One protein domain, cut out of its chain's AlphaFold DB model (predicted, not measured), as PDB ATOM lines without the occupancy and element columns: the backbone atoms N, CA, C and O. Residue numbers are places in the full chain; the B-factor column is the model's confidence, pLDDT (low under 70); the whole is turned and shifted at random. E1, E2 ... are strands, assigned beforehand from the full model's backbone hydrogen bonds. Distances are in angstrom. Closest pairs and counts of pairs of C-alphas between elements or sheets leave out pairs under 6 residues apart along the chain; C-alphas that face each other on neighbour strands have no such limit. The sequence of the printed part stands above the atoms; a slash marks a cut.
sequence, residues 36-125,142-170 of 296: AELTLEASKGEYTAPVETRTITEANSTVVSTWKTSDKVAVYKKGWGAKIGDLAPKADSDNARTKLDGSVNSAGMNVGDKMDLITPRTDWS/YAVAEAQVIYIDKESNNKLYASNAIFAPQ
ATOM      1  N   ALA A  36     158.021 265.666 283.837       62.75
ATOM      2  CA  ALA A  36     158.382 266.667 282.845       62.75
ATOM      3  C   ALA A  36     159.900 266.684 282.619       62.75
ATOM      4  O   ALA A  36     160.656 266.609 283.587       62.75
ATOM      5  N   GLU A  37     160.360 266.851 281.374       76.44
ATOM      6  CA  GLU A  37     161.771 267.184 281.119       76.44
ATOM      7  C   GLU A  37     161.983 268.670 281.432       76.44
ATOM      8  O   GLU A  37     161.517 269.534 280.684       76.44
ATOM      9  N   LEU A  38     162.683 268.973 282.527       71.81
ATOM     10  CA  LEU A  38     163.150 270.324 282.831       71.81
ATOM     11  C   LEU A  38     164.475 270.569 282.103       71.81
ATOM     12  O   LEU A  38     165.380 269.742 282.174       71.81
ATOM     13  N   THR A  39     164.609 271.706 281.422       68.94
ATOM     14  CA  THR A  39     165.893 272.204 280.900       68.94
ATOM     15  C   THR A  39     166.135 273.643 281.354       68.94
ATOM     16  O   THR A  39     165.243 274.489 281.246       68.94
ATOM     17  N   LEU A  40     167.354 273.935 281.820       78.75
ATOM     18  CA  LEU A  40     167.803 275.291 282.163       78.75
ATOM     19  C   LEU A  40     169.312 275.474 281.932       78.75
ATOM     20  O   LEU A  40     170.065 274.501 281.871       78.75
ATOM     21  N   GLU A  41     169.766 276.721 281.803       72.56
ATOM     22  CA  GLU A  41     171.199 277.048 281.772       72.56
ATOM     23  C   GLU A  41     171.705 277.346 283.187       72.56
ATOM     24  O   GLU A  41     171.087 278.122 283.915       72.56
ATOM     25  N   ALA A  42     172.836 276.759 283.578       63.06
ATOM     26  CA  ALA A  42     173.403 276.907 284.916       63.06
ATOM     27  C   ALA A  42     174.853 277.396 284.879       63.06
ATOM     28  O   ALA A  42     175.644 276.905 284.071       63.06
ATOM     29  N   SER A  43     175.230 278.293 285.797       62.25
ATOM     30  CA  SER A  43     176.627 278.678 286.050       62.25
ATOM     31  C   SER A  43     177.044 278.444 287.499       62.25
ATOM     32  O   SER A  43     176.228 278.589 288.404       62.25
ATOM     33  N   LYS A  44     178.320 278.119 287.732       59.81
ATOM     34  CA  LYS A  44     178.931 278.097 289.073       59.81
ATOM     35  C   LYS A  44     179.709 279.415 289.269       59.81
ATOM     36  O   LYS A  44     180.787 279.570 288.698       59.81
ATOM     37  N   GLY A  45     179.146 280.371 290.022       54.38
ATOM     38  CA  GLY A  45     179.684 281.738 290.201       54.38
ATOM     39  C   GLY A  45     178.947 282.851 289.428       54.38
ATOM     40  O   GLY A  45     178.161 282.569 288.519       54.38
ATOM     41  N   GLU A  46     179.192 284.111 289.824       45.84
ATOM     42  CA  GLU A  46     178.470 285.315 289.366       45.84
ATOM     43  C   GLU A  46     178.559 285.602 287.854       45.84
ATOM     44  O   GLU A  46     179.485 285.193 287.152       45.84
ATOM     45  N   TYR A  47     177.571 286.350 287.351       42.53
ATOM     46  CA  TYR A  47     177.480 286.781 285.958       42.53
ATOM     47  C   TYR A  47     177.875 288.259 285.806       42.53
ATOM     48  O   TYR A  47     177.042 289.159 285.874       42.53
ATOM     49  N   THR A  48     179.145 288.502 285.506       39.66
ATOM     50  CA  THR A  48     179.648 289.740 284.887       39.66
ATOM     51  C   THR A  48     180.686 289.342 283.843       39.66
ATOM     52  O   THR A  48     181.408 288.376 284.038       39.66
ATOM     53  N   ALA A  49     180.736 290.003 282.685       32.19
ATOM     54  CA  ALA A  49     181.786 289.760 281.692       32.19
ATOM     55  C   ALA A  49     182.873 290.848 281.828       32.19
ATOM     56  O   ALA A  49     182.497 292.021 281.861       32.19
ATOM     57  N   PRO A  50     184.181 290.517 281.859       37.91
ATOM     58  CA  PRO A  50     184.770 289.177 281.827       37.91
ATOM     59  C   PRO A  50     184.550 288.445 283.155       37.91
ATOM     60  O   PRO A  50     184.717 289.020 284.223       37.91
ATOM     61  N   VAL A  51     184.148 287.179 283.072       39.47
ATOM     62  CA  VAL A  51     183.710 286.421 284.246       39.47
ATOM     63  C   VAL A  51     184.925 285.969 285.044       39.47
ATOM     64  O   VAL A  51     185.812 285.325 284.482       39.47
ATOM     65  N   GLU A  52     184.907 286.180 286.360       33.59
ATOM     66  CA  GLU A  52     185.719 285.405 287.308       33.59
ATOM     67  C   GLU A  52     185.144 283.975 287.413       33.59
ATOM     68  O   GLU A  52     184.595 283.527 288.422       33.59
ATOM     69  N   THR A  53     185.221 283.273 286.273       31.84
ATOM     70  CA  THR A  53     184.981 281.838 286.113       31.84
ATOM     71  C   THR A  53     186.080 281.029 286.778       31.84
ATOM     72  O   THR A  53     187.021 281.546 287.374       31.84
ATOM     73  N   ARG A  54     185.959 279.711 286.636       39.12
ATOM     74  CA  ARG A  54     186.548 278.764 287.537       39.12
ATOM     75  C   ARG A  54     187.079 277.515 286.768       39.12
ATOM     76  O   ARG A  54     186.277 276.723 286.285       39.12
ATOM     77  N   THR A  55     188.419 277.328 286.740       46.19
ATOM     78  CA  THR A  55     189.198 276.048 286.651       46.19
ATOM     79  C   THR A  55     189.905 275.674 288.008       46.19
ATOM     80  O   THR A  55     190.710 276.475 288.460       46.19
ATOM     81  N   ILE A  56     189.639 274.519 288.686       45.81
ATOM     82  CA  ILE A  56     190.441 274.012 289.846       45.81
ATOM     83  C   ILE A  56     191.608 273.324 289.173       45.81
ATOM     84  O   ILE A  56     191.462 272.206 288.678       45.81
ATOM     85  N   THR A  57     192.764 273.954 289.212       41.00
ATOM     86  CA  THR A  57     194.050 273.317 288.947       41.00
ATOM     87  C   THR A  57     195.095 274.020 289.804       41.00
ATOM     88  O   THR A  57     194.914 275.168 290.192       41.00
ATOM     89  N   GLU A  58     196.213 273.360 290.113       45.09
ATOM     90  CA  GLU A  58     197.275 273.952 290.950       45.09
ATOM     91  C   GLU A  58     198.067 275.091 290.265       45.09
ATOM     92  O   GLU A  58     199.158 275.449 290.702       45.09
ATOM     93  N   ALA A  59     197.536 275.671 289.187       36.72
ATOM     94  CA  ALA A  59     198.126 276.796 288.482       36.72
ATOM     95  C   ALA A  59     197.437 278.108 288.894       36.72
ATOM     96  O   ALA A  59     196.305 278.377 288.500       36.72
ATOM     97  N   ASN A  60     198.181 278.967 289.598       39.09
ATOM     98  CA  ASN A  60     197.879 280.394 289.783       39.09
ATOM     99  C   ASN A  60     196.641 280.714 290.657       39.09
ATOM    100  O   ASN A  60     195.767 281.484 290.258       39.09
ATOM    101  N   SER A  61     196.594 280.158 291.872       45.06
ATOM    102  CA  SER A  61     195.767 280.669 292.988       45.06
ATOM    103  C   SER A  61     194.240 280.712 292.772       45.06
ATOM    104  O   SER A  61     193.548 281.471 293.443       45.06
ATOM    105  N   THR A  62     193.685 279.903 291.862       43.97
ATOM    106  CA  THR A  62     192.249 279.920 291.503       43.97
ATOM    107  C   THR A  62     191.600 278.532 291.713       43.97
ATOM    108  O   THR A  62     192.144 277.536 291.244       43.97
ATOM    109  N   VAL A  63     190.451 278.435 292.420       48.56
ATOM    110  CA  VAL A  63     189.741 277.169 292.816       48.56
ATOM    111  C   VAL A  63     188.189 277.302 292.855       48.56
ATOM    112  O   VAL A  63     187.645 278.402 292.905       48.56
ATOM    113  N   VAL A  64     187.438 276.206 292.653       50.84
ATOM    114  CA  VAL A  64     186.484 276.137 291.523       50.84
ATOM    115  C   VAL A  64     185.521 274.922 291.533       50.84
ATOM    116  O   VAL A  64     185.729 273.957 292.249       50.84
ATOM    117  N   SER A  65     184.563 274.911 290.598       56.00
ATOM    118  CA  SER A  65     184.084 273.705 289.898       56.00
ATOM    119  C   SER A  65     183.870 273.935 288.375       56.00
ATOM    120  O   SER A  65     183.227 274.920 288.010       56.00
ATOM    121  N   THR A  66     184.296 273.017 287.491       65.81
ATOM    122  CA  THR A  66     183.664 272.836 286.154       65.81
ATOM    123  C   THR A  66     182.408 271.964 286.294       65.81
ATOM    124  O   THR A  66     182.132 271.459 287.384       65.81
ATOM    125  N   TRP A  67     181.604 271.801 285.238       73.31
ATOM    126  CA  TRP A  67     180.505 270.823 285.233       73.31
ATOM    127  C   TRP A  67     180.966 269.508 284.605       73.31
ATOM    128  O   TRP A  67     181.442 269.504 283.468       73.31
ATOM    129  N   LYS A  68     180.777 268.403 285.330       77.50
ATOM    130  CA  LYS A  68     180.947 267.037 284.812       77.50
ATOM    131  C   LYS A  68     179.577 266.431 284.524       77.50
ATOM    132  O   LYS A  68     178.647 266.638 285.294       77.50
ATOM    133  N   THR A  69     179.454 265.603 283.497       77.69
ATOM    134  CA  THR A  69     178.258 264.776 283.219       77.69
ATOM    135  C   THR A  69     177.863 263.857 284.378       77.69
ATOM    136  O   THR A  69     176.712 263.433 284.465       77.69
ATOM    137  N   SER A  70     178.794 263.552 285.287       80.94
ATOM    138  CA  SER A  70     178.535 262.817 286.529       80.94
ATOM    139  C   SER A  70     178.027 263.681 287.695       80.94
ATOM    140  O   SER A  70     177.590 263.111 288.699       80.94
ATOM    141  N   ASP A  71     178.058 265.016 287.582       82.12
ATOM    142  CA  ASP A  71     177.468 265.924 288.571       82.12
ATOM    143  C   ASP A  71     175.942 265.739 288.600       82.12
ATOM    144  O   ASP A  71     175.301 265.461 287.584       82.12
ATOM    145  N   LYS A  72     175.341 265.941 289.776       87.62
ATOM    146  CA  LYS A  72     173.886 265.889 289.960       87.62
ATOM    147  C   LYS A  72     173.382 267.148 290.633       87.62
ATOM    148  O   LYS A  72     173.964 267.617 291.609       87.62
ATOM    149  N   VAL A  73     172.259 267.645 290.131       90.44
ATOM    150  CA  VAL A  73     171.558 268.808 290.660       90.44
ATOM    151  C   VAL A  73     170.172 268.381 291.121       90.44
ATOM    152  O   VAL A  73     169.285 268.147 290.304       90.44
ATOM    153  N   ALA A  74     169.971 268.294 292.430       91.88
ATOM    154  CA  ALA A  74     168.659 268.023 293.000       91.88
ATOM    155  C   ALA A  74     167.764 269.268 292.888       91.88
ATOM    156  O   ALA A  74     168.199 270.380 293.197       91.88
ATOM    157  N   VAL A  75     166.512 269.071 292.469       92.56
ATOM    158  CA  VAL A  75     165.509 270.131 292.282       92.56
ATOM    159  C   VAL A  75     164.446 270.034 293.370       92.56
ATOM    160  O   VAL A  75     163.867 268.966 293.584       92.56
ATOM    161  N   TYR A  76     164.144 271.157 294.014       91.31
ATOM    162  CA  TYR A  76     163.158 271.285 295.086       91.31
ATOM    163  C   TYR A  76     162.113 272.349 294.748       91.31
ATOM    164  O   TYR A  76     162.427 273.362 294.121       91.31
ATOM    165  N   LYS A  77     160.872 272.173 295.228       89.00
ATOM    166  CA  LYS A  77     159.932 273.306 295.323       89.00
ATOM    167  C   LYS A  77     160.497 274.344 296.303       89.00
ATOM    168  O   LYS A  77     161.091 273.959 297.315       89.00
ATOM    169  N   LYS A  78     160.314 275.636 295.994       88.38
ATOM    170  CA  LYS A  78     160.887 276.760 296.757       88.38
ATOM    171  C   LYS A  78     160.684 276.624 298.269       88.38
ATOM    172  O   LYS A  78     159.585 276.318 298.725       88.38
ATOM    173  N   GLY A  79     161.731 276.942 299.028       81.25
ATOM    174  CA  GLY A  79     161.762 276.830 300.484       81.25
ATOM    175  C   GLY A  79     162.147 275.432 300.961       81.25
ATOM    176  O   GLY A  79     161.689 275.028 302.025       81.25
ATOM    177  N   TRP A  80     162.947 274.698 300.177       80.94
ATOM    178  CA  TRP A  80     163.396 273.335 300.502       80.94
ATOM    179  C   TRP A  80     162.245 272.357 300.791       80.94
ATOM    180  O   TRP A  80     162.320 271.548 301.713       80.94
ATOM    181  N   GLY A  81     161.165 272.452 300.007       80.56
ATOM    182  CA  GLY A  81     159.986 271.598 300.153       80.56
ATOM    183  C   GLY A  81     160.225 270.158 299.683       80.56
ATOM    184  O   GLY A  81     161.295 269.580 299.854       80.56
ATOM    185  N   ALA A  82     159.231 269.553 299.032       84.69
ATOM    186  CA  ALA A  82     159.448 268.262 298.385       84.69
ATOM    187  C   ALA A  82     160.538 268.371 297.299       84.69
ATOM    188  O   ALA A  82     160.508 269.288 296.466       84.69
ATOM    189  N   LYS A  83     161.466 267.404 297.281       89.81
ATOM    190  CA  LYS A  83     162.323 267.159 296.117       89.81
ATOM    191  C   LYS A  83     161.420 266.750 294.956       89.81
ATOM    192  O   LYS A  83     160.635 265.817 295.098       89.81
ATOM    193  N   ILE A  84     161.534 267.441 293.828       90.75
ATOM    194  CA  ILE A  84     160.743 267.163 292.624       90.75
ATOM    195  C   ILE A  84     161.538 266.450 291.537       90.75
ATOM    196  O   ILE A  84     160.923 265.827 290.682       90.75
ATOM    197  N   GLY A  85     162.870 266.458 291.562       91.56
ATOM    198  CA  GLY A  85     163.651 265.650 290.626       91.56
ATOM    199  C   GLY A  85     165.153 265.849 290.739       91.56
ATOM    200  O   GLY A  85     165.646 266.422 291.713       91.56
ATOM    201  N   ASP A  86     165.862 265.369 289.724       91.69
ATOM    202  CA  ASP A  86     167.305 265.520 289.546       91.69
ATOM    203  C   ASP A  86     167.593 265.941 288.103       91.69
ATOM    204  O   ASP A  86     166.986 265.410 287.169       91.69
ATOM    205  N   LEU A  87     168.544 266.857 287.930       91.31
ATOM    206  CA  LEU A  87     169.126 267.229 286.644       91.31
ATOM    207  C   LEU A  87     170.601 266.809 286.587       91.31
ATOM    208  O   LEU A  87     171.276 266.754 287.619       91.31
ATOM    209  N   ALA A  88     171.110 266.585 285.382       89.25
ATOM    210  CA  ALA A  88     172.523 266.372 285.088       89.25
ATOM    211  C   ALA A  88     173.000 267.364 284.007       89.25
ATOM    212  O   ALA A  88     172.180 267.888 283.249       89.25
ATOM    213  N   PRO A  89     174.306 267.663 283.908       86.88
ATOM    214  CA  PRO A  89     174.860 268.390 282.768       86.88
ATOM    215  C   PRO A  89     174.762 267.579 281.467       86.88
ATOM    216  O   PRO A  89     175.263 266.458 281.398       86.88
ATOM    217  N   LYS A  90     174.194 268.169 280.403       82.19
ATOM    218  CA  LYS A  90     174.033 267.509 279.085       82.19
ATOM    219  C   LYS A  90     175.360 267.143 278.395       82.19
ATOM    220  O   LYS A  90     175.360 266.323 277.479       82.19
ATOM    221  N   ALA A  91     176.466 267.776 278.781       70.62
ATOM    222  CA  ALA A  91     177.814 267.479 278.310       70.62
ATOM    223  C   ALA A  91     178.847 267.933 279.349       70.62
ATOM    224  O   ALA A  91     178.579 268.861 280.120       70.62
ATOM    225  N   ASP A  92     180.033 267.322 279.315       63.75
ATOM    226  CA  ASP A  92     181.205 267.861 279.996       63.75
ATOM    227  C   ASP A  92     181.525 269.199 279.324       63.75
ATOM    228  O   ASP A  92     181.667 269.276 278.100       63.75
ATOM    229  N   SER A  93     181.566 270.269 280.112       56.28
ATOM    230  CA  SER A  93     181.827 271.611 279.605       56.28
ATOM    231  C   SER A  93     183.077 272.170 280.265       56.28
ATOM    232  O   SER A  93     183.075 272.422 281.471       56.28
ATOM    233  N   ASP A  94     184.092 272.481 279.456       50.84
ATOM    234  CA  ASP A  94     185.332 273.160 279.881       50.84
ATOM    235  C   ASP A  94     185.089 274.576 280.456       50.84
ATOM    236  O   ASP A  94     185.998 275.243 280.943       50.84
ATOM    237  N   ASN A  95     183.837 275.035 280.414       54.81
ATOM    238  CA  ASN A  95     183.373 276.329 280.877       54.81
ATOM    239  C   ASN A  95     182.597 276.174 282.194       54.81
ATOM    240  O   ASN A  95     181.878 275.196 282.396       54.81
ATOM    241  N   ALA A  96     182.583 277.214 283.034       63.94
ATOM    242  CA  ALA A  96     181.755 277.270 284.251       63.94
ATOM    243  C   ALA A  96     180.227 277.358 283.988       63.94
ATOM    244  O   ALA A  96     179.472 277.762 284.873       63.94
ATOM    245  N   ARG A  97     179.764 277.029 282.770       72.75
ATOM    246  CA  ARG A  97     178.370 277.090 282.310       72.75
ATOM    247  C   ARG A  97     177.988 275.814 281.570       72.75
ATOM    248  O   ARG A  97     178.699 275.427 280.648       72.75
ATOM    249  N   THR A  98     176.832 275.242 281.897       81.00
ATOM    250  CA  THR A  98     176.272 274.077 281.196       81.00
ATOM    251  C   THR A  98     174.758 274.200 281.005       81.00
ATOM    252  O   THR A  98     174.116 275.088 281.576       81.00
ATOM    253  N   LYS A  99     174.178 273.290 280.218       84.69
ATOM    254  CA  LYS A  99     172.734 273.032 280.214       84.69
ATOM    255  C   LYS A  99     172.459 271.850 281.125       84.69
ATOM    256  O   LYS A  99     173.014 270.776 280.906       84.69
ATOM    257  N   LEU A 100     171.613 272.071 282.124       87.88
ATOM    258  CA  LEU A 100     171.108 271.024 282.996       87.88
ATOM    259  C   LEU A 100     169.806 270.479 282.421       87.88
ATOM    260  O   LEU A 100     168.940 271.265 282.019       87.88
ATOM    261  N   ASP A 101     169.660 269.159 282.417       89.38
ATOM    262  CA  ASP A 101     168.424 268.487 282.045       89.38
ATOM    263  C   ASP A 101     168.099 267.280 282.919       89.38
ATOM    264  O   ASP A 101     168.968 266.682 283.546       89.38
ATOM    265  N   GLY A 102     166.820 266.923 282.974       89.62
ATOM    266  CA  GLY A 102     166.366 265.767 283.735       89.62
ATOM    267  C   GLY A 102     164.859 265.749 283.935       89.62
ATOM    268  O   GLY A 102     164.141 266.653 283.504       89.62
ATOM    269  N   SER A 103     164.383 264.691 284.586       90.06
ATOM    270  CA  SER A 103     162.964 264.506 284.882       90.06
ATOM    271  C   SER A 103     162.608 265.137 286.227       90.06
ATOM    272  O   SER A 103     163.254 264.851 287.238       90.06
ATOM    273  N   VAL A 104     161.559 265.961 286.246       89.88
ATOM    274  CA  VAL A 104     160.971 266.526 287.467       89.88
ATOM    275  C   VAL A 104     159.477 266.223 287.548       89.88
ATOM    276  O   VAL A 104     158.769 266.251 286.542       89.88
ATOM    277  N   ASN A 105     158.972 265.968 288.754       88.25
ATOM    278  CA  ASN A 105     157.547 265.925 289.049       88.25
ATOM    279  C   ASN A 105     156.980 267.352 288.983       88.25
ATOM    280  O   ASN A 105     157.155 268.172 289.888       88.25
ATOM    281  N   SER A 106     156.303 267.630 287.874       84.25
ATOM    282  CA  SER A 106     155.669 268.905 287.542       84.25
ATOM    283  C   SER A 106     154.251 269.055 288.098       84.25
ATOM    284  O   SER A 106     153.595 270.065 287.835       84.25
ATOM    285  N   ALA A 107     153.752 268.086 288.877       82.31
ATOM    286  CA  ALA A 107     152.403 268.135 289.428       82.31
ATOM    287  C   ALA A 107     152.197 269.405 290.281       82.31
ATOM    288  O   ALA A 107     152.873 269.656 291.291       82.31
ATOM    289  N   GLY A 108     151.248 270.228 289.831       79.06
ATOM    290  CA  GLY A 108     150.916 271.515 290.436       79.06
ATOM    291  C   GLY A 108     151.920 272.646 290.185       79.06
ATOM    292  O   GLY A 108     151.806 273.663 290.859       79.06
ATOM    293  N   MET A 109     152.884 272.494 289.265       86.19
ATOM    294  CA  MET A 109     153.778 273.585 288.854       86.19
ATOM    295  C   MET A 109     153.131 274.502 287.811       86.19
ATOM    296  O   MET A 109     152.452 274.048 286.886       86.19
ATOM    297  N   ASN A 110     153.399 275.799 287.931       89.69
ATOM    298  CA  ASN A 110     152.892 276.866 287.075       89.69
ATOM    299  C   ASN A 110     154.029 277.774 286.591       89.69
ATOM    300  O   ASN A 110     155.103 277.841 287.187       89.69
ATOM    301  N   VAL A 111     153.775 278.524 285.516       91.44
ATOM    302  CA  VAL A 111     154.668 279.615 285.100       91.44
ATOM    303  C   VAL A 111     154.726 280.668 286.207       91.44
ATOM    304  O   VAL A 111     153.692 281.101 286.710       91.44
ATOM    305  N   GLY A 112     155.941 281.069 286.580       92.19
ATOM    306  CA  GLY A 112     156.216 281.950 287.711       92.19
ATOM    307  C   GLY A 112     156.623 281.226 289.000       92.19
ATOM    308  O   GLY A 112     157.205 281.878 289.872       92.19
ATOM    309  N   ASP A 113     156.401 279.911 289.120       92.50
ATOM    310  CA  ASP A 113     156.818 279.152 290.306       92.50
ATOM    311  C   ASP A 113     158.344 279.095 290.427       92.50
ATOM    312  O   ASP A 113     159.070 278.965 289.438       92.50
ATOM    313  N   LYS A 114     158.831 279.177 291.666       93.31
ATOM    314  CA  LYS A 114     160.256 279.117 291.998       93.31
ATOM    315  C   LYS A 114     160.675 277.712 292.428       93.31
ATOM    316  O   LYS A 114     159.916 276.981 293.068       93.31
ATOM    317  N   MET A 115     161.919 277.377 292.122       93.62
ATOM    318  CA  MET A 115     162.595 276.141 292.496       93.62
ATOM    319  C   MET A 115     163.935 276.471 293.140       93.62
ATOM    320  O   MET A 115     164.622 277.393 292.695       93.62
ATOM    321  N   ASP A 116     164.318 275.682 294.138       92.62
ATOM    322  CA  ASP A 116     165.681 275.680 294.658       92.62
ATOM    323  C   ASP A 116     166.457 274.498 294.057       92.62
ATOM    324  O   ASP A 116     165.920 273.399 293.884       92.62
ATOM    325  N   LEU A 117     167.725 274.731 293.723       92.19
ATOM    326  CA  LEU A 117     168.622 273.775 293.076       92.19
ATOM    327  C   LEU A 117     169.846 273.541 293.965       92.19
ATOM    328  O   LEU A 117     170.397 274.505 294.494       92.19
ATOM    329  N   ILE A 118     170.291 272.289 294.105       89.94
ATOM    330  CA  ILE A 118     171.416 271.909 294.985       89.94
ATOM    331  C   ILE A 118     172.348 270.930 294.283       89.94
ATOM    332  O   ILE A 118     171.890 269.952 293.702       89.94
ATOM    333  N   THR A 119     173.653 271.144 294.411       87.94
ATOM    334  CA  THR A 119     174.711 270.222 293.969       87.94
ATOM    335  C   THR A 119     175.773 270.101 295.071       87.94
ATOM    336  O   THR A 119     175.932 271.066 295.824       87.94
ATOM    337  N   PRO A 120     176.502 268.973 295.215       75.56
ATOM    338  CA  PRO A 120     176.344 267.691 294.509       75.56
ATOM    339  C   PRO A 120     175.348 266.714 295.169       75.56
ATOM    340  O   PRO A 120     175.126 265.622 294.644       75.56
ATOM    341  N   ARG A 121     174.780 267.050 296.340       72.38
ATOM    342  CA  ARG A 121     173.937 266.143 297.146       72.38
ATOM    343  C   ARG A 121     172.793 266.843 297.884       72.38
ATOM    344  O   ARG A 121     172.751 268.065 297.988       72.38
ATOM    345  N   THR A 122     171.886 266.027 298.422       66.12
ATOM    346  CA  THR A 122     170.721 266.427 299.228       66.12
ATOM    347  C   THR A 122     170.994 266.464 300.738       66.12
ATOM    348  O   THR A 122     170.124 266.855 301.505       66.12
ATOM    349  N   ASP A 123     172.173 266.037 301.180       72.44
ATOM    350  CA  ASP A 123     172.641 266.063 302.564       72.44
ATOM    351  C   ASP A 123     173.927 266.894 302.653       72.44
ATOM    352  O   ASP A 123     174.881 266.661 301.906       72.44
ATOM    353  N   TRP A 124     173.952 267.903 303.532       84.25
ATOM    354  CA  TRP A 124     175.137 268.742 303.731       84.25
ATOM    355  C   TRP A 124     175.926 268.218 304.924       84.25
ATOM    356  O   TRP A 124     175.501 268.345 306.072       84.25
ATOM    357  N   SER A 125     177.091 267.644 304.651       90.62
ATOM    358  CA  SER A 125     178.049 267.198 305.654       90.62
ATOM    359  C   SER A 125     179.436 267.614 305.203       90.62
ATOM    360  O   SER A 125     179.850 267.265 304.106       90.62
ATOM    361  N   TYR A 142     179.562 272.176 297.894       88.31
ATOM    362  CA  TYR A 142     178.134 272.468 297.895       88.31
ATOM    363  C   TYR A 142     177.837 273.831 297.265       88.31
ATOM    364  O   TYR A 142     178.473 274.843 297.571       88.31
ATOM    365  N   ALA A 143     176.812 273.887 296.421       87.81
ATOM    366  CA  ALA A 143     176.314 275.142 295.876       87.81
ATOM    367  C   ALA A 143     174.797 275.105 295.693       87.81
ATOM    368  O   ALA A 143     174.217 274.048 295.422       87.81
ATOM    369  N   VAL A 144     174.167 276.276 295.820       89.56
ATOM    370  CA  VAL A 144     172.717 276.449 295.656       89.56
ATOM    371  C   VAL A 144     172.393 277.509 294.619       89.56
ATOM    372  O   VAL A 144     173.092 278.514 294.529       89.56
ATOM    373  N   ALA A 145     171.307 277.316 293.880       91.19
ATOM    374  CA  ALA A 145     170.737 278.332 293.002       91.19
ATOM    375  C   ALA A 145     169.217 278.403 293.172       91.19
ATOM    376  O   ALA A 145     168.583 277.431 293.579       91.19
ATOM    377  N   GLU A 146     168.629 279.537 292.800       92.50
ATOM    378  CA  GLU A 146     167.190 279.652 292.559       92.50
ATOM    379  C   GLU A 146     166.947 279.700 291.045       92.50
ATOM    380  O   GLU A 146     167.707 280.330 290.307       92.50
ATOM    381  N   ALA A 147     165.877 279.053 290.584       92.88
ATOM    382  CA  ALA A 147     165.370 279.178 289.222       92.88
ATOM    383  C   ALA A 147     163.847 279.376 289.236       92.88
ATOM    384  O   ALA A 147     163.162 278.954 290.168       92.88
ATOM    385  N   GLN A 148     163.303 280.003 288.196       93.94
ATOM    386  CA  GLN A 148     161.868 280.241 288.038       93.94
ATOM    387  C   GLN A 148     161.351 279.578 286.763       93.94
ATOM    388  O   GLN A 148     161.989 279.683 285.720       93.94
ATOM    389  N   VAL A 149     160.182 278.938 286.813       92.75
ATOM    390  CA  VAL A 149     159.504 278.414 285.621       92.75
ATOM    391  C   VAL A 149     159.089 279.565 284.704       92.75
ATOM    392  O   VAL A 149     158.298 280.421 285.099       92.75
ATOM    393  N   ILE A 150     159.573 279.554 283.463       92.75
ATOM    394  CA  ILE A 150     159.234 280.540 282.425       92.75
ATOM    395  C   ILE A 150     158.166 279.987 281.476       92.75
ATOM    396  O   ILE A 150     157.281 280.725 281.050       92.75
ATOM    397  N   TYR A 151     158.233 278.698 281.134       88.19
ATOM    398  CA  TYR A 151     157.336 278.093 280.150       88.19
ATOM    399  C   TYR A 151     157.109 276.598 280.418       88.19
ATOM    400  O   TYR A 151     157.997 275.901 280.912       88.19
ATOM    401  N   ILE A 152     155.903 276.124 280.092       86.69
ATOM    402  CA  ILE A 152     155.484 274.723 280.194       86.69
ATOM    403  C   ILE A 152     154.823 274.338 278.867       86.69
ATOM    404  O   ILE A 152     153.727 274.814 278.560       86.69
ATOM    405  N   ASP A 153     155.472 273.468 278.097       85.00
ATOM    406  CA  ASP A 153     154.912 272.879 276.881       85.00
ATOM    407  C   ASP A 153     154.102 271.630 277.250       85.00
ATOM    408  O   ASP A 153     154.659 270.559 277.496       85.00
ATOM    409  N   LYS A 154     152.776 271.781 277.294       76.88
ATOM    410  CA  LYS A 154     151.825 270.698 277.596       76.88
ATOM    411  C   LYS A 154     151.463 269.841 276.377       76.88
ATOM    412  O   LYS A 154     150.772 268.840 276.539       76.88
ATOM    413  N   GLU A 155     151.894 270.225 275.177       73.50
ATOM    414  CA  GLU A 155     151.569 269.532 273.926       73.50
ATOM    415  C   GLU A 155     152.688 268.548 273.529       73.50
ATOM    416  O   GLU A 155     152.403 267.471 273.006       73.50
ATOM    417  N   SER A 156     153.948 268.856 273.868       61.00
ATOM    418  CA  SER A 156     155.141 268.085 273.473       61.00
ATOM    419  C   SER A 156     155.809 267.327 274.637       61.00
ATOM    420  O   SER A 156     156.997 267.515 274.914       61.00
ATOM    421  N   ASN A 157     155.073 266.428 275.303       59.59
ATOM    422  CA  ASN A 157     155.539 265.610 276.444       59.59
ATOM    423  C   ASN A 157     155.873 266.395 277.735       59.59
ATOM    424  O   ASN A 157     156.837 266.054 278.420       59.59
ATOM    425  N   ASN A 158     155.082 267.416 278.092       73.50
ATOM    426  CA  ASN A 158     155.237 268.182 279.342       73.50
ATOM    427  C   ASN A 158     156.664 268.729 279.541       73.50
ATOM    428  O   ASN A 158     157.283 268.483 280.571       73.50
ATOM    429  N   LYS A 159     157.231 269.457 278.571       84.38
ATOM    430  CA  LYS A 159     158.561 270.067 278.766       84.38
ATOM    431  C   LYS A 159     158.467 271.314 279.636       84.38
ATOM    432  O   LYS A 159     157.558 272.129 279.486       84.38
ATOM    433  N   LEU A 160     159.442 271.478 280.520       88.06
ATOM    434  CA  LEU A 160     159.533 272.566 281.480       88.06
ATOM    435  C   LEU A 160     160.799 273.381 281.200       88.06
ATOM    436  O   LEU A 160     161.898 272.841 281.081       88.06
ATOM    437  N   TYR A 161     160.647 274.697 281.098       87.75
ATOM    438  CA  TYR A 161     161.750 275.618 280.841       87.75
ATOM    439  C   TYR A 161     161.822 276.630 281.974       87.75
ATOM    440  O   TYR A 161     160.826 277.289 282.290       87.75
ATOM    441  N   ALA A 162     163.001 276.754 282.578       90.81
ATOM    442  CA  ALA A 162     163.242 277.674 283.679       90.81
ATOM    443  C   ALA A 162     164.277 278.749 283.327       90.81
ATOM    444  O   ALA A 162     165.009 278.642 282.342       90.81
ATOM    445  N   SER A 163     164.319 279.797 284.148       89.31
ATOM    446  CA  SER A 163     165.340 280.837 284.101       89.31
ATOM    447  C   SER A 163     166.740 280.267 284.308       89.31
ATOM    448  O   SER A 163     166.919 279.218 284.931       89.31
ATOM    449  N   ASN A 164     167.745 281.016 283.857       85.75
ATOM    450  CA  ASN A 164     169.135 280.701 284.147       85.75
ATOM    451  C   ASN A 164     169.366 280.651 285.669       85.75
ATOM    452  O   ASN A 164     168.844 281.488 286.410       85.75
ATOM    453  N   ALA A 165     170.152 279.673 286.111       86.56
ATOM    454  CA  ALA A 165     170.472 279.414 287.507       86.56
ATOM    455  C   ALA A 165     171.933 279.778 287.799       86.56
ATOM    456  O   ALA A 165     172.849 279.250 287.167       86.56
ATOM    457  N   ILE A 166     172.163 280.653 288.777       84.56
ATOM    458  CA  ILE A 166     173.509 281.010 289.238       84.56
ATOM    459  C   ILE A 166     173.747 280.324 290.581       84.56
ATOM    460  O   ILE A 166     173.110 280.662 291.578       84.56
ATOM    461  N   PHE A 167     174.646 279.343 290.596       86.25
ATOM    462  CA  PHE A 167     175.004 278.586 291.788       86.25
ATOM    463  C   PHE A 167     175.986 279.376 292.651       86.25
ATOM    464  O   PHE A 167     177.118 279.639 292.237       86.25
ATOM    465  N   ALA A 168     175.532 279.719 293.857       84.50
ATOM    466  CA  ALA A 168     176.287 280.346 294.932       84.50
ATOM    467  C   ALA A 168     176.874 279.261 295.864       84.50
ATOM    468  O   ALA A 168     176.108 278.559 296.542       84.50
ATOM    469  N   PRO A 169     178.210 279.088 295.912       85.38
ATOM    470  CA  PRO A 169     178.853 278.090 296.766       85.38
ATOM    471  C   PRO A 169     178.661 278.364 298.260       85.38
ATOM    472  O   PRO A 169     178.450 279.501 298.679       85.38
ATOM    473  N   GLN A 170     178.699 277.305 299.067       89.38
ATOM    474  CA  GLN A 170     178.248 277.316 300.464       89.38
ATOM    475  C   GLN A 170     179.375 277.157 301.495       89.38
ATOM    476  O   GLN A 170     179.103 277.156 302.699       89.38
TER     477      GLN A 170
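This is residues 36 to 125 and 142 to 170 of the 296 residues of an uncharacterized protein of Prevotella sp. ne3005 (UniProt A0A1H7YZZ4). This is a small closed barrel of eight strands, made of one strongly twisted sheet that curves round until E7 and E8, end to end, fill the place between E1 and E6. From one end of the barrel a long loop within residues 45 to 72 reaches outward and adds to the longest axis. The printed part has 119 residues, with no named helix and strands E1 to E8 in that order along the chain; the class is all strand, though under half of the residues, 56, are in named strands. The sheet is branched and mixed, with no edge strand. The whole is compact, with a radius of gyration of the C-alphas of 14.5 A, and spans 49 by 30 by 25 A.

Find C-alpha 36 at (158.382, 266.667, 282.845); from there E1, residues 36 to 44, runs 24.3 A and bends by 52 degrees at residue 41. E2 is residues 73 to 77, and E3 is residues 83 to 89, 18.4 A long. E4, residues 97 to 105, covers 24.6 A and bends by 51 degrees at residue 102. E5 is residues 114 to 119, 17.1 A long. Look for C-alpha 143 at (176.314, 275.142, 295.876), where E6, residues 143 to 153, begins its 28.7 A, bending by 62 degrees at residue 150. E7, residues 159 to 162, runs on into E8, residues 165 to 169, at 57 degrees; E8 ends at C-alpha 169, (178.853, 278.090, 296.766).

Begin at E1: E4 lies on one side, antiparallel, with N 36 and O 104 2.9 A apart. On the other side are E7, parallel, with N 160 and O 37 at 2.8 A, and E8, parallel, with N 165 and O 41 at 2.8 A. E2, E3 and E4 form a meander, each strand the antiparallel neighbour of the one before; look at N 73 and O 87, 2.8 A, and N 88 and O 101, 2.8 A. E1 to E4 and E2 to E5 are Greek keys, four strands in a row whose first is the antiparallel neighbour of the fourth. E5 is antiparallel to E2, N 74 and O 118 at 2.8 A, and to E6, N 115 and O 147 at 2.8 A. E5 lies on one side of E6; on the other side are E7, which forms a hairpin with E6, N 153 and O 159 at 2.8 A, and E8, antiparallel to E6, N 168 and O 144 at 2.8 A. E3 and E8 are apart.

The C-alphas farthest apart, those of Asn 60 and Glu 155, are 50.1 A from each other. Residues 126 to 141 are not printed, and C-alphas 125 and 142 stand 9.4 A apart across that cut. The link from E1 to E2, 28 residues, is long. Mean pLDDT of the printed part is 75.2; 35 residues are under 70, among them residues 42 to 66 and 92 to 96.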